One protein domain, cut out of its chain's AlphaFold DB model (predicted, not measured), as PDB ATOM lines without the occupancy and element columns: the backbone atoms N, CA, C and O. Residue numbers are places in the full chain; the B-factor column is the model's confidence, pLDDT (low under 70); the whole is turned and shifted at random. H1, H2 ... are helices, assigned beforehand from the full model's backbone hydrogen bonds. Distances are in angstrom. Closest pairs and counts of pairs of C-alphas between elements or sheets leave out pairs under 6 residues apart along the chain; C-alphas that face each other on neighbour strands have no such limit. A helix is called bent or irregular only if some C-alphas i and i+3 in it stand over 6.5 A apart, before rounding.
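Overview. This is residues 7 to 53 of the 60 residues of an uncharacterized protein of Cardiobacterium valvarum F0432 (UniProt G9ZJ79). The domain is built on two helices that cross side on at about a right angle, the longer H3 as a bar and H2 as a shorter stem laid across it, closest at Val 19 and His 44. The short helix H1 lies to one side of the stem, and residues 28 to 37 loop round on the other side from the far end of H2 to the start of H3. The printed part has 47 residues with three named helices, in the order H1, H2, H3, and no named strand; the class is all helix. The whole is compact, with a radius of gyration of the C-alphas of 10.2 A and spans of 29 by 21 by 17 A.

Along the chain. H1 is residues 7 to 14, 10.7 A from first to last C-alpha, and begins at C-alpha 7 at (-49.555, -18.680, -24.556). H2 is residues 17 to 27, 15.6 A long, with C-alpha 17 at (-44.258, -6.494, -12.683). It is only just irregular: C-alphas 18 and 21 are 6.9 A apart, and its line is a rough one. H3, the longest helix, is residues 38 to 52, 20.3 A long, and ends at C-alpha 52 at (-40.266, -10.818, -25.181).

Arrangement. H1 and H2 are close but not clearly touching; their closest C-alphas, those of Ile 12 and Arg 20, are 6.8 A apart. They run opposite ways at a shallow tilt of 32 degrees, only just short of steep. H2 and H3 touch, with the C-alphas of Val 19 and His 44 closest at 5.5 A. Their lines are about perpendicular, at 88 degrees. H1 and H3 are only just apart, their closest C-alphas 8.0 A from each other. In H1 and H3 every O i to N i+4 pair is within hydrogen-bond range; in H2, 5 of 7 are.

Size, cuts and confidence. The two C-alphas farthest apart, those of Thr 7 and His 38, are 29.8 A from each other. The printed part has no cut. The link from H1 to H2 is tight and that from H2 to H3, 10 residues, is short. The mean pLDDT of the printed part is 93.9, and no printed residue is under 70.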
ATOM      1  N   THR A   7     -50.959 -19.073 -24.384       89.44
ATOM      2  CA  THR A   7     -49.555 -18.680 -24.556       89.44
ATOM      3  C   THR A   7     -49.320 -17.221 -24.165       89.44
ATOM      4  O   THR A   7     -48.396 -16.930 -23.404       89.44
ATOM      5  N   GLU A   8     -50.181 -16.300 -24.605       87.69
ATOM      6  CA  GLU A   8     -50.078 -14.881 -24.245       87.69
ATOM      7  C   GLU A   8     -50.322 -14.648 -22.751       87.69
ATOM      8  O   GLU A   8     -49.624 -13.843 -22.135       87.69
ATOM      9  N   ARG A   9     -51.260 -15.381 -22.134       90.56
ATOM     10  CA  ARG A   9     -51.480 -15.314 -20.678       90.56
ATOM     11  C   ARG A   9     -50.229 -15.749 -19.918       90.56
ATOM     12  O   ARG A   9     -49.779 -15.042 -19.019       90.56
ATOM     13  N   ARG A  10     -49.626 -16.876 -20.308       92.00
ATOM     14  CA  ARG A  10     -48.380 -17.379 -19.706       92.00
ATOM     15  C   ARG A  10     -47.223 -16.394 -19.884       92.00
ATOM     16  O   ARG A  10     -46.456 -16.194 -18.945       92.00
ATOM     17  N   MET A  11     -47.123 -15.746 -21.044       92.62
ATOM     18  CA  MET A  11     -46.140 -14.688 -21.289       92.62
ATOM     19  C   MET A  11     -46.329 -13.511 -20.320       92.62
ATOM     20  O   MET A  11     -45.371 -13.098 -19.672       92.62
ATOM     21  N   ILE A  12     -47.562 -13.021 -20.152       92.19
ATOM     22  CA  ILE A  12     -47.883 -11.919 -19.228       92.19
ATOM     23  C   ILE A  12     -47.506 -12.269 -17.784       92.19
ATOM     24  O   ILE A  12     -46.956 -11.427 -17.071       92.19
ATOM     25  N   TYR A  13     -47.757 -13.505 -17.345       90.94
ATOM     26  CA  TYR A  13     -47.379 -13.944 -15.998       90.94
ATOM     27  C   TYR A  13     -45.864 -13.977 -15.781       90.94
ATOM     28  O   TYR A  13     -45.409 -13.691 -14.675       90.94
ATOM     29  N   ARG A  14     -45.089 -14.275 -16.830       91.88
ATOM     30  CA  ARG A  14     -43.619 -14.269 -16.793       91.88
ATOM     31  C   ARG A  14     -43.012 -12.870 -16.914       91.88
ATOM     32  O   ARG A  14     -41.846 -12.699 -16.576       91.88
ATOM     33  N   MET A  15     -43.774 -11.869 -17.364       94.88
ATOM     34  CA  MET A  15     -43.278 -10.494 -17.444       94.88
ATOM     35  C   MET A  15     -42.989  -9.912 -16.053       94.88
ATOM     36  O   MET A  15     -43.835 -10.049 -15.154       94.88
ATOM     37  N   PRO A  16     -41.868  -9.179 -15.889       94.19
ATOM     38  CA  PRO A  16     -41.609  -8.387 -14.696       94.19
ATOM     39  C   PRO A  16     -42.779  -7.452 -14.387       94.19
ATOM     40  O   PRO A  16     -43.343  -6.822 -15.288       94.19
ATOM     41  N   HIS A  17     -43.126  -7.323 -13.104       89.75
ATOM     42  CA  HIS A  17     -44.258  -6.494 -12.683       89.75
ATOM     43  C   HIS A  17     -44.117  -5.037 -13.159       89.75
ATOM     44  O   HIS A  17     -45.106  -4.422 -13.555       89.75
ATOM     45  N   SER A  18     -42.896  -4.496 -13.166       90.19
ATOM     46  CA  SER A  18     -42.609  -3.124 -13.608       90.19
ATOM     47  C   SER A  18     -43.019  -2.864 -15.061       90.19
ATOM     48  O   SER A  18     -43.547  -1.801 -15.369       90.19
ATOM     49  N   VAL A  19     -42.841  -3.847 -15.944       95.19
ATOM     50  CA  VAL A  19     -43.040  -3.698 -17.395       95.19
ATOM     51  C   VAL A  19     -44.446  -4.119 -17.835       95.19
ATOM     52  O   VAL A  19     -44.967  -3.632 -18.841       95.19
ATOM     53  N   ARG A  20     -45.104  -4.981 -17.051       95.25
ATOM     54  CA  ARG A  20     -46.420  -5.555 -17.364       95.25
ATOM     55  C   ARG A  20     -47.490  -4.499 -17.641       95.25
ATOM     56  O   ARG A  20     -48.243  -4.640 -18.600       95.25
ATOM     57  N   ALA A  21     -47.548  -3.437 -16.837       93.56
ATOM     58  CA  ALA A  21     -48.529  -2.366 -17.020       93.56
ATOM     59  C   ALA A  21     -48.327  -1.618 -18.351       93.56
ATOM     60  O   ALA A  21     -49.292  -1.359 -19.066       93.56
ATOM     61  N   THR A  22     -47.074  -1.334 -18.719       95.50
ATOM     62  CA  THR A  22     -46.727  -0.700 -20.000       95.50
ATOM     63  C   THR A  22     -47.119  -1.574 -21.184       95.50
ATOM     64  O   THR A  22     -47.706  -1.071 -22.139       95.50
ATOM     65  N   TYR A  23     -46.855  -2.879 -21.106       95.38
ATOM     66  CA  TYR A  23     -47.281  -3.826 -22.134       95.38
ATOM     67  C   TYR A  23     -48.807  -3.883 -22.277       95.38
ATOM     68  O   TYR A  23     -49.321  -3.812 -23.390       95.38
ATOM     69  N   LEU A  24     -49.545  -3.986 -21.166       93.62
ATOM     70  CA  LEU A  24     -51.007  -4.056 -21.207       93.62
ATOM     71  C   LEU A  24     -51.624  -2.776 -21.778       93.62
ATOM     72  O   LEU A  24     -52.550  -2.864 -22.576       93.62
ATOM     73  N   MET A  25     -51.084  -1.611 -21.418       93.31
ATOM     74  CA  MET A  25     -51.509  -0.321 -21.961       93.31
ATOM     75  C   MET A  25     -51.288  -0.235 -23.477       93.31
ATOM     76  O   MET A  25     -52.189   0.151 -24.216       93.31
ATOM     77  N   TRP A  26     -50.113  -0.654 -23.947       95.38
ATOM     78  CA  TRP A  26     -49.834  -0.758 -25.377       95.38
ATOM     79  C   TRP A  26     -50.808  -1.709 -26.081       95.38
ATOM     80  O   TRP A  26     -51.417  -1.347 -27.086       95.38
ATOM     81  N   ARG A  27     -51.034  -2.891 -25.498       92.62
ATOM     82  CA  ARG A  27     -51.932  -3.919 -26.039       92.62
ATOM     83  C   ARG A  27     -53.383  -3.443 -26.162       92.62
ATOM     84  O   ARG A  27     -54.113  -3.931 -27.022       92.62
ATOM     85  N   THR A  28     -53.822  -2.523 -25.306       91.56
ATOM     86  CA  THR A  28     -55.169  -1.938 -25.368       91.56
ATOM     87  C   THR A  28     -55.279  -0.762 -26.342       91.56
ATOM     88  O   THR A  28     -56.359  -0.191 -26.462       91.56
ATOM     89  N   GLY A  29     -54.207  -0.431 -27.073       92.56
ATOM     90  CA  GLY A  29     -54.190   0.622 -28.092       92.56
ATOM     91  C   GLY A  29     -53.770   1.998 -27.571       92.56
ATOM     92  O   GLY A  29     -53.827   2.974 -28.314       92.56
ATOM     93  N   PHE A  30     -53.325   2.103 -26.318       92.75
ATOM     94  CA  PHE A  30     -52.782   3.349 -25.782       92.75
ATOM     95  C   PHE A  30     -51.285   3.412 -26.035       92.75
ATOM     96  O   PHE A  30     -50.570   2.448 -25.794       92.75
ATOM     97  N   ASN A  31     -50.779   4.564 -26.471       93.56
ATOM     98  CA  ASN A  31     -49.345   4.728 -26.669       93.56
ATOM     99  C   ASN A  31     -48.661   5.084 -25.333       93.56
ATOM    100  O   ASN A  31     -48.802   6.223 -24.871       93.56
ATOM    101  N   PRO A  32     -47.888   4.165 -24.719       93.50
ATOM    102  CA  PRO A  32     -47.287   4.418 -23.416       93.50
ATOM    103  C   PRO A  32     -46.242   5.539 -23.442       93.50
ATOM    104  O   PRO A  32     -45.970   6.142 -22.410       93.50
ATOM    105  N   LYS A  33     -45.686   5.890 -24.610       94.06
ATOM    106  CA  LYS A  33     -44.732   7.002 -24.750       94.06
ATOM    107  C   LYS A  33     -45.272   8.325 -24.187       94.06
ATOM    108  O   LYS A  33     -44.480   9.155 -23.754       94.06
ATOM    109  N   TYR A  34     -46.593   8.516 -24.201       93.69
ATOM    110  CA  TYR A  34     -47.245   9.751 -23.758       93.69
ATOM    111  C   TYR A  34     -47.841   9.676 -22.347       93.69
ATOM    112  O   TYR A  34     -48.406  10.660 -21.881       93.69
ATOM    113  N   THR A  35     -47.740   8.535 -21.662       90.19
ATOM    114  CA  THR A  35     -48.382   8.319 -20.352       90.19
ATOM    115  C   THR A  35     -47.397   8.009 -19.230       90.19
ATOM    116  O   THR A  35     -47.751   8.144 -18.061       90.19
ATOM    117  N   ILE A  36     -46.163   7.608 -19.554       93.06
ATOM    118  CA  ILE A  36     -45.112   7.332 -18.568       93.06
ATOM    119  C   ILE A  36     -43.876   8.201 -18.812       93.06
ATOM    120  O   ILE A  36     -43.658   8.717 -19.906       93.06
ATOM    121  N   ALA A  37     -43.038   8.343 -17.782       96.00
ATOM    122  CA  ALA A  37     -41.783   9.078 -17.887       96.00
ATOM    123  C   ALA A  37     -40.887   8.512 -19.004       96.00
ATOM    124  O   ALA A  37     -40.781   7.295 -19.181       96.00
ATOM    125  N   HIS A  38     -40.200   9.401 -19.725       95.81
ATOM    126  CA  HIS A  38     -39.408   9.049 -20.906       95.81
ATOM    127  C   HIS A  38     -38.328   7.986 -20.628       95.81
ATOM    128  O   HIS A  38     -38.149   7.053 -21.411       95.81
ATOM    129  N   GLU A  39     -37.626   8.090 -19.495       96.56
ATOM    130  CA  GLU A  39     -36.614   7.106 -19.089       96.56
ATOM    131  C   GLU A  39     -37.236   5.724 -18.834       96.56
ATOM    132  O   GLU A  39     -36.737   4.710 -19.330       96.56
ATOM    133  N   THR A  40     -38.369   5.693 -18.128       96.25
ATOM    134  CA  THR A  40     -39.132   4.471 -17.855       96.25
ATOM    135  C   THR A  40     -39.614   3.830 -19.151       96.25
ATOM    136  O   THR A  40     -39.432   2.629 -19.336       96.25
ATOM    137  N   TYR A  41     -40.142   4.622 -20.090       96.69
ATOM    138  CA  TYR A  41     -40.532   4.133 -21.413       96.69
ATOM    139  C   TYR A  41     -39.356   3.496 -22.148       96.69
ATOM    140  O   TYR A  41     -39.474   2.371 -22.631       96.69
ATOM    141  N   ARG A  42     -38.199   4.169 -22.186       96.75
ATOM    142  CA  ARG A  42     -37.000   3.644 -22.850       96.75
ATOM    143  C   ARG A  42     -36.551   2.315 -22.242       96.75
ATOM    144  O   ARG A  42     -36.254   1.384 -22.988       96.75
ATOM    145  N   ARG A  43     -36.537   2.210 -20.909       96.62
ATOM    146  CA  ARG A  43     -36.173   0.978 -20.192       96.62
ATOM    147  C   ARG A  43     -37.169  -0.148 -20.464       96.62
ATOM    148  O   ARG A  43     -36.762  -1.264 -20.766       96.62
ATOM    149  N   HIS A  44     -38.467   0.138 -20.382       97.19
ATOM    150  CA  HIS A  44     -39.517  -0.855 -20.605       97.19
ATOM    151  C   HIS A  44     -39.537  -1.339 -22.054       97.19
ATOM    152  O   HIS A  44     -39.655  -2.539 -22.281       97.19
ATOM    153  N   ARG A  45     -39.353  -0.433 -23.022       96.19
ATOM    154  CA  ARG A  45     -39.206  -0.776 -24.441       96.19
ATOM    155  C   ARG A  45     -38.047  -1.747 -24.662       96.19
ATOM    156  O   ARG A  45     -38.243  -2.737 -25.350       96.19
ATOM    157  N   ALA A  46     -36.875  -1.478 -24.081       96.75
ATOM    158  CA  ALA A  46     -35.719  -2.368 -24.204       96.75
ATOM    159  C   ALA A  46     -36.018  -3.761 -23.628       96.75
ATOM    160  O   ALA A  46     -35.849  -4.755 -24.317       96.75
ATOM    161  N   ILE A  47     -36.580  -3.839 -22.415       96.56
ATOM    162  CA  ILE A  47     -36.934  -5.127 -21.794       96.56
ATOM    163  C   ILE A  47     -37.948  -5.907 -22.643       96.56
ATOM    164  O   ILE A  47     -37.805  -7.116 -22.816       96.56
ATOM    165  N   LEU A  48     -38.976  -5.234 -23.169       96.06
ATOM    166  CA  LEU A  48     -39.995  -5.868 -24.009       96.06
ATOM    167  C   LEU A  48     -39.422  -6.378 -25.330       96.06
ATOM    168  O   LEU A  48     -39.752  -7.494 -25.729       96.06
ATOM    169  N   ALA A  49     -38.541  -5.609 -25.965       96.38
ATOM    170  CA  ALA A  49     -37.871  -6.027 -27.188       96.38
ATOM    171  C   ALA A  49     -36.917  -7.205 -26.927       96.38
ATOM    172  O   ALA A  49     -37.048  -8.246 -27.564       96.38
ATOM    173  N   ASP A  50     -36.026  -7.074 -25.943       96.25
ATOM    174  CA  ASP A  50     -34.927  -8.016 -25.712       96.25
ATOM    175  C   ASP A  50     -35.402  -9.356 -25.132       96.25
ATOM    176  O   ASP A  50     -34.880 -10.409 -25.488       96.25
ATOM    177  N   GLN A  51     -36.385  -9.338 -24.224       95.31
ATOM    178  CA  GLN A  51     -36.820 -10.545 -23.506       95.31
ATOM    179  C   GLN A  51     -38.098 -11.167 -24.069       95.31
ATOM    180  O   GLN A  51     -38.327 -12.362 -23.883       95.31
ATOM    181  N   PHE A  52     -38.948 -10.370 -24.723       93.38
ATOM    182  CA  PHE A  52     -40.266 -10.818 -25.181       93.38
ATOM    183  C   PHE A  52     -40.467 -10.665 -26.693       93.38
ATOM    184  O   PHE A  52     -41.467 -11.162 -27.205       93.38
ATOM    185  N   GLY A  53     -39.545 -10.016 -27.417       93.56
ATOM    186  CA  GLY A  53     -39.684  -9.765 -28.854       93.56
ATOM    187  C   GLY A  53     -40.819  -8.796 -29.200       93.56
ATOM    188  O   GLY A  53     -41.373  -8.870 -30.293       93.56
TER     189      GLY A  53